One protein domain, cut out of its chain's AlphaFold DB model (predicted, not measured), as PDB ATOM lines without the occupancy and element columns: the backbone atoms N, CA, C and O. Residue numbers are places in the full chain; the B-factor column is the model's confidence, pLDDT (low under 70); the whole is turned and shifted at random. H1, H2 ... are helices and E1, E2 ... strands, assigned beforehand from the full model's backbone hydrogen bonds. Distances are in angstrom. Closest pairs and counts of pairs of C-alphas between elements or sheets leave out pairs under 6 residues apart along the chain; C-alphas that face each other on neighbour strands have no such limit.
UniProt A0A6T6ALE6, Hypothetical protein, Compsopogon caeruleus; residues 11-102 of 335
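Overview. This is residues 11 to 102 of the 335 residues of the protein "Hypothetical protein" of Compsopogon caeruleus (UniProt A0A6T6ALE6). Two long helices, H3 and H4, meet near their ends as a V, and a small head of H1, the hairpin E1 and E2, and H2 lies at H3's other end. The printed part has 92 residues, with H1, E1, E2, H2, H3, H4 in order, mostly helix. It is extended, radius of gyration of the C-alphas 20.8 A, spanning 67 by 33 by 25 A.

Arrangement. E1, residues 16 to 19, and E2, residues 25 to 30, are antiparallel, N 26 and O 18 within hydrogen-bond range at 2.8 A. H2, residues 34 to 39, touches H3, residues 44 to 70, only at the corner, closest C-alphas His 38 and Ile 44, 5.5 A. H3 and H4, residues 80 to 101, touch, closest C-alphas Leu 69 and Tyr 81, 4.7 A, opposite ways at a steep tilt of 43 degrees. Every O i to N i+4 pair is within hydrogen-bond range in H2 and H3, 16 of 18 in H4.

Along the chain. H1, residues 11 to 14, begins at (1.009, 16.686, 36.885). H3 is 38.6 A long; H4, 30.1 A, ends at (-22.234, -0.524, 50.556).

Size, cuts and confidence. The printed part has no cut; residues 21 and 23 have pLDDT under 70.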
ATOM      1  N   LYS A  11       0.103  17.105  37.958       86.25
ATOM      2  CA  LYS A  11       1.009  16.686  36.885       86.25
ATOM      3  C   LYS A  11       2.263  17.547  36.798       86.25
ATOM      4  O   LYS A  11       3.329  17.010  36.534       86.25
ATOM      5  N   ASP A  12       2.143  18.836  37.066       83.81
ATOM      6  CA  ASP A  12       3.267  19.766  36.997       83.81
ATOM      7  C   ASP A  12       4.076  19.748  38.302       83.81
ATOM      8  O   ASP A  12       5.274  20.008  38.289       83.81
ATOM      9  N   ARG A  13       3.432  19.402  39.428       83.12
ATOM     10  CA  ARG A  13       4.051  19.392  40.765       83.12
ATOM     11  C   ARG A  13       4.720  18.064  41.135       83.12
ATOM     12  O   ARG A  13       5.744  18.070  41.803       83.12
ATOM     13  N   PHE A  14       4.149  16.936  40.715       87.81
ATOM     14  CA  PHE A  14       4.609  15.586  41.088       87.81
ATOM     15  C   PHE A  14       4.926  14.699  39.883       87.81
ATOM     16  O   PHE A  14       5.298  13.537  40.039       87.81
ATOM     17  N   GLY A  15       4.715  15.201  38.668       84.44
ATOM     18  CA  GLY A  15       4.912  14.420  37.463       84.44
ATOM     19  C   GLY A  15       6.383  14.146  37.183       84.44
ATOM     20  O   GLY A  15       7.221  15.041  37.240       84.44
ATOM     21  N   THR A  16       6.689  12.908  36.812       79.31
ATOM     22  CA  THR A  16       8.039  12.514  36.399       79.31
ATOM     23  C   THR A  16       8.033  12.044  34.951       79.31
ATOM     24  O   THR A  16       7.096  11.394  34.475       79.31
ATOM     25  N   HIS A  17       9.086  12.398  34.213       78.38
ATOM     26  CA  HIS A  17       9.285  11.906  32.856       78.38
ATOM     27  C   HIS A  17       9.900  10.508  32.899       78.38
ATOM     28  O   HIS A  17      10.989  10.313  33.440       78.38
ATOM     29  N   LYS A  18       9.249   9.527  32.266       71.19
ATOM     30  CA  LYS A  18       9.854   8.199  32.102       71.19
ATOM     31  C   LYS A  18      11.047   8.264  31.153       71.19
ATOM     32  O   LYS A  18      10.930   8.759  30.032       71.19
ATOM     33  N   VAL A  19      12.169   7.687  31.567       73.38
ATOM     34  CA  VAL A  19      13.352   7.500  30.720       73.38
ATOM     35  C   VAL A  19      13.100   6.321  29.770       73.38
ATOM     36  O   VAL A  19      12.625   5.257  30.176       73.38
ATOM     37  N   LYS A  20      13.355   6.500  28.475       71.00
ATOM     38  CA  LYS A  20      13.327   5.425  27.475       71.00
ATOM     39  C   LYS A  20      14.557   4.524  27.633       71.00
ATOM     40  O   LYS A  20      15.539   4.888  28.266       71.00
ATOM     41  N   ARG A  21      14.539   3.348  26.989       69.69
ATOM     42  CA  ARG A  21      15.689   2.419  26.976       69.69
ATOM     43  C   ARG A  21      16.969   3.026  26.379       69.69
ATOM     44  O   ARG A  21      18.043   2.515  26.651       69.69
ATOM     45  N   ASP A  22      16.843   4.091  25.588       74.75
ATOM     46  CA  ASP A  22      17.946   4.845  24.978       74.75
ATOM     47  C   ASP A  22      18.443   6.024  25.846       74.75
ATOM     48  O   ASP A  22      19.291   6.791  25.403       74.75
ATOM     49  N   GLY A  23      17.912   6.197  27.064       68.12
ATOM     50  CA  GLY A  23      18.267   7.299  27.963       68.12
ATOM     51  C   GLY A  23      17.519   8.614  27.706       68.12
ATOM     52  O   GLY A  23      17.641   9.542  28.501       68.12
ATOM     53  N   THR A  24      16.706   8.719  26.649       77.50
ATOM     54  CA  THR A  24      15.926   9.936  26.360       77.50
ATOM     55  C   THR A  24      14.616   9.982  27.148       77.50
ATOM     56  O   THR A  24      13.983   8.957  27.392       77.50
ATOM     57  N   LEU A  25      14.158  11.171  27.541       76.31
ATOM     58  CA  LEU A  25      12.894  11.327  28.269       76.31
ATOM     59  C   LEU A  25      11.680  11.134  27.342       76.31
ATOM     60  O   LEU A  25      11.652  11.593  26.196       76.31
ATOM     61  N   ARG A  26      10.643  10.446  27.829       72.12
ATOM     62  CA  ARG A  26       9.329  10.394  27.174       72.12
ATOM     63  C   ARG A  26       8.607  11.733  27.351       72.12
ATOM     64  O   ARG A  26       8.686  12.354  28.406       72.12
ATOM     65  N   LYS A  27       7.849  12.145  26.325       72.69
ATOM     66  CA  LYS A  27       6.980  13.339  26.383       72.69
ATOM     67  C   LYS A  27       5.855  13.206  27.413       72.69
ATOM     68  O   LYS A  27       5.387  14.214  27.928       72.69
ATOM     69  N   GLU A  28       5.409  11.986  27.694       75.06
ATOM     70  CA  GLU A  28       4.402  11.734  28.720       75.06
ATOM     71  C   GLU A  28       4.991  11.892  30.119       75.06
ATOM     72  O   GLU A  28       5.952  11.216  30.491       75.06
ATOM     73  N   VAL A  29       4.369  12.794  30.871       79.56
ATOM     74  CA  VAL A  29       4.578  12.984  32.301       79.56
ATOM     75  C   VAL A  29       3.572  12.107  33.032       79.56
ATOM     76  O   VAL A  29       2.365  12.220  32.799       79.56
ATOM     77  N   GLU A  30       4.074  11.243  33.904       83.25
ATOM     78  CA  GLU A  30       3.269  10.345  34.721       83.25
ATOM     79  C   GLU A  30       3.304  10.817  36.168       83.25
ATOM     80  O   GLU A  30       4.373  11.082  36.722       83.25
ATOM     81  N   VAL A  31       2.124  10.935  36.771       85.12
ATOM     82  CA  VAL A  31       2.007  11.224  38.198       85.12
ATOM     83  C   VAL A  31       2.121   9.895  38.939       85.12
ATOM     84  O   VAL A  31       1.333   8.986  38.655       85.12
ATOM     85  N   PRO A  32       3.087   9.743  39.857       84.50
ATOM     86  CA  PRO A  32       3.207   8.529  40.642       84.50
ATOM     87  C   PRO A  32       1.956   8.319  41.513       84.50
ATOM     88  O   PRO A  32       1.269   9.283  41.859       84.50
ATOM     89  N   PRO A  33       1.642   7.070  41.905       88.50
ATOM     90  CA  PRO A  33       0.539   6.807  42.819       88.50
ATOM     91  C   PRO A  33       0.662   7.639  44.098       88.50
ATOM     92  O   PRO A  33       1.756   7.790  44.643       88.50
ATOM     93  N   THR A  34      -0.464   8.120  44.625       87.12
ATOM     94  CA  THR A  34      -0.514   8.966  45.830       87.12
ATOM     95  C   THR A  34       0.250   8.360  47.012       87.12
ATOM     96  O   THR A  34       0.972   9.054  47.723       87.12
ATOM     97  N   THR A  35       0.192   7.036  47.178       88.94
ATOM     98  CA  THR A  35       0.939   6.307  48.216       88.94
ATOM     99  C   THR A  35       2.458   6.406  48.067       88.94
ATOM    100  O   THR A  35       3.162   6.408  49.075       88.94
ATOM    101  N   ALA A  36       2.974   6.495  46.839       89.12
ATOM    102  CA  ALA A  36       4.394   6.702  46.572       89.12
ATOM    103  C   ALA A  36       4.800   8.156  46.846       89.12
ATOM    104  O   ALA A  36       5.839   8.384  47.461       89.12
ATOM    105  N   ILE A  37       3.951   9.125  46.479       88.81
ATOM    106  CA  ILE A  37       4.167  10.549  46.782       88.81
ATOM    107  C   ILE A  37       4.266  10.765  48.296       88.81
ATOM    108  O   ILE A  37       5.231  11.356  48.771       88.81
ATOM    109  N   HIS A  38       3.329  10.202  49.068       88.38
ATOM    110  CA  HIS A  38       3.299  10.318  50.532       88.38
ATOM    111  C   HIS A  38       4.533   9.727  51.231       88.38
ATOM    112  O   HIS A  38       4.834  10.088  52.365       88.38
ATOM    113  N   ARG A  39       5.211   8.767  50.596       90.12
ATOM    114  CA  ARG A  39       6.391   8.089  51.151       90.12
ATOM    115  C   ARG A  39       7.705   8.655  50.614       90.12
ATOM    116  O   ARG A  39       8.766   8.235  51.067       90.12
ATOM    117  N   SER A  40       7.646   9.576  49.655       90.00
ATOM    118  CA  SER A  40       8.824  10.214  49.082       90.00
ATOM    119  C   SER A  40       9.288  11.360  49.973       90.00
ATOM    120  O   SER A  40       8.551  12.319  50.195       90.00
ATOM    121  N   VAL A  41      10.537  11.291  50.436       89.06
ATOM    122  CA  VAL A  41      11.180  12.392  51.177       89.06
ATOM    123  C   VAL A  41      11.279  13.653  50.310       89.06
ATOM    124  O   VAL A  41      11.203  14.760  50.833       89.06
ATOM    125  N   GLU A  42      11.391  13.490  48.991       87.81
ATOM    126  CA  GLU A  42      11.445  14.592  48.029       87.81
ATOM    127  C   GLU A  42      10.089  15.294  47.877       87.81
ATOM    128  O   GLU A  42      10.033  16.518  47.838       87.81
ATOM    129  N   HIS A  43       8.983  14.542  47.836       89.50
ATOM    130  CA  HIS A  43       7.665  15.109  47.517       89.50
ATOM    131  C   HIS A  43       6.773  15.386  48.728       89.50
ATOM    132  O   HIS A  43       5.776  16.092  48.585       89.50
ATOM    133  N   ILE A  44       7.083  14.855  49.915       89.38
ATOM    134  CA  ILE A  44       6.188  14.952  51.077       89.38
ATOM    135  C   ILE A  44       5.912  16.402  51.501       89.38
ATOM    136  O   ILE A  44       4.773  16.739  51.818       89.38
ATOM    137  N   ALA A  45       6.917  17.282  51.458       90.50
ATOM    138  CA  ALA A  45       6.744  18.690  51.817       90.50
ATOM    139  C   ALA A  45       5.825  19.430  50.828       90.50
ATOM    140  O   ALA A  45       4.948  20.195  51.238       90.50
ATOM    141  N   ASP A  46       5.988  19.163  49.531       89.88
ATOM    142  CA  ASP A  46       5.142  19.737  48.483       89.88
ATOM    143  C   ASP A  46       3.734  19.152  48.497       89.88
ATOM    144  O   ASP A  46       2.772  19.870  48.233       89.88
ATOM    145  N   TRP A  47       3.593  17.877  48.858       91.12
ATOM    146  CA  TRP A  47       2.298  17.237  49.050       91.12
ATOM    147  C   TRP A  47       1.519  17.856  50.209       91.12
ATOM    148  O   TRP A  47       0.351  18.196  50.040       91.12
ATOM    149  N   ILE A  48       2.164  18.050  51.366       91.19
ATOM    150  CA  ILE A  48       1.545  18.723  52.516       91.19
ATOM    151  C   ILE A  48       1.057  20.109  52.097       91.19
ATOM    152  O   ILE A  48      -0.096  20.450  52.344       91.19
ATOM    153  N   ARG A  49       1.903  20.882  51.405       90.06
ATOM    154  CA  ARG A  49       1.528  22.211  50.917       90.06
ATOM    155  C   ARG A  49       0.362  22.151  49.938       90.06
ATOM    156  O   ARG A  49      -0.603  22.873  50.120       90.06
ATOM    157  N   TYR A  50       0.418  21.250  48.959       89.25
ATOM    158  CA  TYR A  50      -0.655  21.043  47.989       89.25
ATOM    159  C   TYR A  50      -1.989  20.705  48.669       89.25
ATOM    160  O   TYR A  50      -3.015  21.262  48.295       89.25
ATOM    161  N   ALA A  51      -1.979  19.847  49.693       90.06
ATOM    162  CA  ALA A  51      -3.173  19.491  50.455       90.06
ATOM    163  C   ALA A  51      -3.708  20.660  51.305       90.06
ATOM    164  O   ALA A  51      -4.923  20.825  51.431       90.06
ATOM    165  N   CYS A  52      -2.824  21.484  51.878       91.69
ATOM    166  CA  CYS A  52      -3.218  22.716  52.563       91.69
ATOM    167  C   CYS A  52      -3.843  23.724  51.588       91.69
ATOM    168  O   CYS A  52      -4.916  24.252  51.885       91.69
ATOM    169  N   ASP A  53      -3.215  23.927  50.424       89.88
ATOM    170  CA  ASP A  53      -3.723  24.783  49.348       89.88
ATOM    171  C   ASP A  53      -5.129  24.308  48.916       89.88
ATOM    172  O   ASP A  53      -6.050  25.114  48.807       89.88
ATOM    173  N   ASP A  54      -5.327  22.994  48.739       89.69
ATOM    174  CA  ASP A  54      -6.626  22.390  48.401       89.69
ATOM    175  C   ASP A  54      -7.704  22.691  49.451       89.69
ATOM    176  O   ASP A  54      -8.832  23.062  49.106       89.69
ATOM    177  N   ALA A  55      -7.376  22.536  50.736       92.50
ATOM    178  CA  ALA A  55      -8.312  22.780  51.828       92.50
ATOM    179  C   ALA A  55      -8.725  24.258  51.901       92.50
ATOM    180  O   ALA A  55      -9.913  24.570  52.029       92.50
ATOM    181  N   GLU A  56      -7.757  25.167  51.769       93.31
ATOM    182  CA  GLU A  56      -7.995  26.608  51.764       93.31
ATOM    183  C   GLU A  56      -8.817  27.039  50.535       93.31
ATOM    184  O   GLU A  56      -9.835  27.725  50.673       93.31
ATOM    185  N   MET A  57      -8.449  26.579  49.336       91.31
ATOM    186  CA  MET A  57      -9.182  26.899  48.108       91.31
ATOM    187  C   MET A  57     -10.604  26.337  48.123       91.31
ATOM    188  O   MET A  57     -11.539  27.028  47.717       91.31
ATOM    189  N   THR A  58     -10.798  25.124  48.646       93.88
ATOM    190  CA  THR A  58     -12.132  24.532  48.827       93.88
ATOM    191  C   THR A  58     -12.991  25.383  49.761       93.88
ATOM    192  O   THR A  58     -14.172  25.617  49.486       93.88
ATOM    193  N   TRP A  59     -12.407  25.900  50.846       94.69
ATOM    194  CA  TRP A  59     -13.101  26.798  51.766       94.69
ATOM    195  C   TRP A  59     -13.519  28.113  51.096       94.69
ATOM    196  O   TRP A  59     -14.687  28.503  51.189       94.69
ATOM    197  N   TYR A  60     -12.614  28.783  50.378       94.75
ATOM    198  CA  TYR A  60     -12.957  30.022  49.674       94.75
ATOM    199  C   TYR A  60     -13.971  29.797  48.555       94.75
ATOM    200  O   TYR A  60     -14.909  30.584  48.415       94.75
ATOM    201  N   LEU A  61     -13.845  28.701  47.803       94.75
ATOM    202  CA  LEU A  61     -14.819  28.323  46.785       94.75
ATOM    203  C   LEU A  61     -16.209  28.138  47.403       94.75
ATOM    204  O   LEU A  61     -17.188  28.664  46.876       94.75
ATOM    205  N   ARG A  62     -16.302  27.463  48.554       95.31
ATOM    206  CA  ARG A  62     -17.556  27.326  49.304       95.31
ATOM    207  C   ARG A  62     -18.141  28.687  49.689       95.31
ATOM    208  O   ARG A  62     -19.346  28.874  49.537       95.31
ATOM    209  N   LEU A  63     -17.330  29.621  50.196       96.62
ATOM    210  CA  LEU A  63     -17.798  30.962  50.570       96.62
ATOM    211  C   LEU A  63     -18.329  31.734  49.356       96.62
ATOM    212  O   LEU A  63     -19.448  32.247  49.403       96.62
ATOM    213  N   ALA A  64     -17.574  31.744  48.257       96.44
ATOM    214  CA  ALA A  64     -17.967  32.412  47.021       96.44
ATOM    215  C   ALA A  64     -19.242  31.801  46.411       96.44
ATOM    216  O   ALA A  64     -20.132  32.524  45.963       96.44
ATOM    217  N   LEU A  65     -19.363  30.468  46.414       96.44
ATOM    218  CA  LEU A  65     -20.566  29.776  45.949       96.44
ATOM    219  C   LEU A  65     -21.763  30.051  46.854       96.44
ATOM    220  O   LEU A  65     -22.852  30.279  46.339       96.44
ATOM    221  N   LYS A  66     -21.580  30.069  48.179       97.12
ATOM    222  CA  LYS A  66     -22.642  30.424  49.126       97.12
ATOM    223  C   LYS A  66     -23.203  31.807  48.813       97.12
ATOM    224  O   LYS A  66     -24.404  31.927  48.621       97.12
ATOM    225  N   GLU A  67     -22.342  32.818  48.716       97.12
ATOM    226  CA  GLU A  67     -22.759  34.193  48.422       97.12
ATOM    227  C   GLU A  67     -23.548  34.276  47.107       97.12
ATOM    228  O   GLU A  67     -24.664  34.796  47.079       97.12
ATOM    229  N   ARG A  68     -23.022  33.671  46.033       97.56
ATOM    230  CA  ARG A  68     -23.679  33.660  44.717       97.56
ATOM    231  C   ARG A  68     -25.005  32.900  44.718       97.56
ATOM    232  O   ARG A  68     -25.977  33.372  44.144       97.56
ATOM    233  N   LEU A  69     -25.065  31.725  45.342       97.00
ATOM    234  CA  LEU A  69     -26.262  30.879  45.346       97.00
ATOM    235  C   LEU A  69     -27.342  31.390  46.310       97.00
ATOM    236  O   LEU A  69     -28.510  31.040  46.145       97.00
ATOM    237  N   SER A  70     -26.985  32.202  47.310       97.25
ATOM    238  CA  SER A  70     -27.942  32.798  48.250       97.25
ATOM    239  C   SER A  70     -28.835  33.860  47.608       97.25
ATOM    240  O   SER A  70     -29.949  34.054  48.085       97.25
ATOM    241  N   VAL A  71     -28.387  34.513  46.533       96.88
ATOM    242  CA  VAL A  71     -29.174  35.543  45.825       96.88
ATOM    243  C   VAL A  71     -29.957  35.003  44.628       96.88
ATOM    244  O   VAL A  71     -30.797  35.712  44.082       96.88
ATOM    245  N   ILE A  72     -29.704  33.760  44.210       97.06
ATOM    246  CA  ILE A  72     -30.430  33.138  43.100       97.06
ATOM    247  C   ILE A  72     -31.735  32.547  43.651       97.06
ATOM    248  O   ILE A  72     -31.665  31.626  44.472       97.06
ATOM    249  N   PRO A  73     -32.913  33.040  43.228       95.44
ATOM    250  CA  PRO A  73     -34.189  32.475  43.652       95.44
ATOM    251  C   PRO A  73     -34.381  31.066  43.073       95.44
ATOM    252  O   PRO A  73     -33.963  30.774  41.955       95.44
ATOM    253  N   ALA A  74     -35.020  30.199  43.851       91.56
ATOM    254  CA  ALA A  74     -35.381  28.831  43.499       91.56
ATOM    255  C   ALA A  74     -36.888  28.603  43.741       91.56
ATOM    256  O   ALA A  74     -37.677  29.549  43.760       91.56
ATOM    257  N   VAL A  75     -37.302  27.344  43.901       90.25
ATOM    258  CA  VAL A  75     -38.699  26.977  44.185       90.25
ATOM    259  C   VAL A  75     -39.094  27.283  45.636       90.25
ATOM    260  O   VAL A  75     -38.240  27.368  46.520       90.25
ATOM    261  N   ASP A  76     -40.396  27.449  45.874       89.75
ATOM    262  CA  ASP A  76     -41.005  27.636  47.202       89.75
ATOM    263  C   ASP A  76     -40.431  28.805  48.024       89.75
ATOM    264  O   ASP A  76     -40.355  28.750  49.250       89.75
ATOM    265  N   GLY A  77     -39.983  29.872  47.353       90.38
ATOM    266  CA  GLY A  77     -39.397  31.046  48.012       90.38
ATOM    267  C   GLY A  77     -38.010  30.802  48.621       90.38
ATOM    268  O   GLY A  77     -37.493  31.661  49.332       90.38
ATOM    269  N   LEU A  78     -37.387  29.652  48.347       93.94
ATOM    270  CA  LEU A  78     -36.016  29.358  48.752       93.94
ATOM    271  C   LEU A  78     -35.018  29.988  47.776       93.94
ATOM    272  O   LEU A  78     -35.301  30.162  46.595       93.94
ATOM    273  N   SER A  79     -33.803  30.269  48.246       96.62
ATOM    274  CA  SER A  79     -32.657  30.497  47.352       96.62
ATOM    275  C   SER A  79     -32.069  29.161  46.885       96.62
ATOM    276  O   SER A  79     -32.160  28.171  47.618       96.62
ATOM    277  N   MET A  80     -31.298  29.156  45.801       96.19
ATOM    278  CA  MET A  80     -30.539  27.979  45.365       96.19
ATOM    279  C   MET A  80     -29.604  27.422  46.445       96.19
ATOM    280  O   MET A  80     -29.472  26.205  46.561       96.19
ATOM    281  N   TYR A  81     -29.001  28.273  47.285       96.69
ATOM    282  CA  TYR A  81     -28.157  27.806  48.393       96.69
ATOM    283  C   TYR A  81     -28.944  26.984  49.426       96.69
ATOM    284  O   TYR A  81     -28.524  25.897  49.821       96.69
ATOM    285  N   HIS A  82     -30.116  27.474  49.831       95.56
ATOM    286  CA  HIS A  82     -31.024  26.758  50.730       95.56
ATOM    287  C   HIS A  82     -31.547  25.452  50.117       95.56
ATOM    288  O   HIS A  82     -31.635  24.452  50.823       95.56
ATOM    289  N   LEU A  83     -31.838  25.427  48.812       93.75
ATOM    290  CA  LEU A  83     -32.233  24.202  48.112       93.75
ATOM    291  C   LEU A  83     -31.095  23.167  48.107       93.75
ATOM    292  O   LEU A  83     -31.322  22.001  48.426       93.75
ATOM    293  N   TYR A  84     -29.864  23.604  47.821       93.25
ATOM    294  CA  TYR A  84     -28.665  22.765  47.894       93.25
ATOM    295  C   TYR A  84     -28.487  22.146  49.290       93.25
ATOM    296  O   TYR A  84     -28.330  20.931  49.404       93.25
ATOM    297  N   LEU A  85     -28.577  22.952  50.351       94.62
ATOM    298  CA  LEU A  85     -28.464  22.460  51.727       94.62
ATOM    299  C   LEU A  85     -29.589  21.487  52.097       94.62
ATOM    300  O   LEU A  85     -29.333  20.486  52.758       94.62
ATOM    301  N   LYS A  86     -30.825  21.776  51.675       93.06
ATOM    302  CA  LYS A  86     -32.004  20.975  52.024       93.06
ATOM    303  C   LYS A  86     -32.010  19.604  51.346       93.06
ATOM    304  O   LYS A  86     -32.443  18.639  51.968       93.06
ATOM    305  N   PHE A  87     -31.563  19.522  50.091       90.12
ATOM    306  CA  PHE A  87     -31.713  18.308  49.284       90.12
ATOM    307  C   PHE A  87     -30.390  17.696  48.823       90.12
ATOM    308  O   PHE A  87     -30.228  16.487  48.917       90.12
ATOM    309  N   PHE A  88     -29.436  18.486  48.324       91.12
ATOM    310  CA  PHE A  88     -28.240  17.937  47.675       91.12
ATOM    311  C   PHE A  88     -27.185  17.432  48.656       91.12
ATOM    312  O   PHE A  88     -26.500  16.466  48.335       91.12
ATOM    313  N   VAL A  89     -27.043  18.058  49.828       92.56
ATOM    314  CA  VAL A  89     -26.041  17.633  50.821       92.56
ATOM    315  C   VAL A  89     -26.353  16.227  51.335       92.56
ATOM    316  O   VAL A  89     -25.548  15.319  51.149       92.56
ATOM    317  N   SER A  90     -27.554  16.023  51.882       94.44
ATOM    318  CA  SER A  90     -27.992  14.715  52.390       94.44
ATOM    319  C   SER A  90     -28.126  13.670  51.280       94.44
ATOM    320  O   SER A  90     -27.819  12.496  51.484       94.44
ATOM    321  N   PHE A  91     -28.536  14.081  50.076       94.25
ATOM    322  CA  PHE A  91     -28.554  13.190  48.920       94.25
ATOM    323  C   PHE A  91     -27.145  12.740  48.524       94.25
ATOM    324  O   PHE A  91     -26.938  11.557  48.278       94.25
ATOM    325  N   GLY A  92     -26.157  13.640  48.521       94.00
ATOM    326  CA  GLY A  92     -24.759  13.293  48.265       94.00
ATOM    327  C   GLY A  92     -24.213  12.284  49.278       94.00
ATOM    328  O   GLY A  92     -23.599  11.291  48.886       94.00
ATOM    329  N   GLU A  93     -24.495  12.477  50.567       94.62
ATOM    330  CA  GLU A  93     -24.136  11.522  51.627       94.62
ATOM    331  C   GLU A  93     -24.765  10.145  51.373       94.62
ATOM    332  O   GLU A  93     -24.057   9.136  51.354       94.62
ATOM    333  N   MET A  94     -26.065  10.109  51.059       95.94
ATOM    334  CA  MET A  94     -26.780   8.879  50.713       95.94
ATOM    335  C   MET A  94     -26.157   8.161  49.510       95.94
ATOM    336  O   MET A  94     -25.989   6.943  49.548       95.94
ATOM    337  N   LEU A  95     -25.799   8.886  48.444       95.62
ATOM    338  CA  LEU A  95     -25.129   8.290  47.285       95.62
ATOM    339  C   LEU A  95     -23.794   7.670  47.696       95.62
ATOM    340  O   LEU A  95     -23.533   6.523  47.351       95.62
ATOM    341  N   THR A  96     -22.999   8.379  48.498       95.69
ATOM    342  CA  THR A  96     -21.706   7.881  48.994       95.69
ATOM    343  C   THR A  96     -21.872   6.606  49.830       95.69
ATOM    344  O   THR A  96     -21.058   5.685  49.742       95.69
ATOM    345  N   ASP A  97     -22.946   6.513  50.616       97.25
ATOM    346  CA  ASP A  97     -23.294   5.305  51.365       97.25
ATOM    347  C   ASP A  97     -23.710   4.148  50.452       97.25
ATOM    348  O   ASP A  97     -23.341   3.001  50.720       97.25
ATOM    349  N   ILE A  98     -24.443   4.423  49.367       96.12
ATOM    350  CA  ILE A  98     -24.784   3.423  48.345       96.12
ATOM    351  C   ILE A  98     -23.509   2.897  47.678       96.12
ATOM    352  O   ILE A  98     -23.346   1.680  47.581       96.12
ATOM    353  N   GLU A  99     -22.586   3.777  47.272       96.88
ATOM    354  CA  GLU A  99     -21.304   3.367  46.685       96.88
ATOM    355  C   GLU A  99     -20.501   2.506  47.665       96.88
ATOM    356  O   GLU A  99     -20.032   1.425  47.307       96.88
ATOM    357  N   ARG A 100     -20.387   2.944  48.928       96.00
ATOM    358  CA  ARG A 100     -19.628   2.234  49.968       96.00
ATOM    359  C   ARG A 100     -20.225   0.870  50.284       96.00
ATOM    360  O   ARG A 100     -19.477  -0.087  50.451       96.00
ATOM    361  N   LYS A 101     -21.555   0.763  50.363       95.88
ATOM    362  CA  LYS A 101     -22.234  -0.524  50.556       95.88
ATOM    363  C   LYS A 101     -22.057  -1.420  49.339       95.88
ATOM    364  O   LYS A 101     -21.817  -2.606  49.509       95.88
ATOM    365  N   GLY A 102     -22.181  -0.886  48.128       95.94
ATOM    366  CA  GLY A 102     -22.115  -1.658  46.891       95.94
ATOM    367  C   GLY A 102     -23.231  -2.702  46.751       95.94
ATOM    368  O   GLY A 102     -24.092  -2.853  47.620       95.94
TER     369      GLY A 102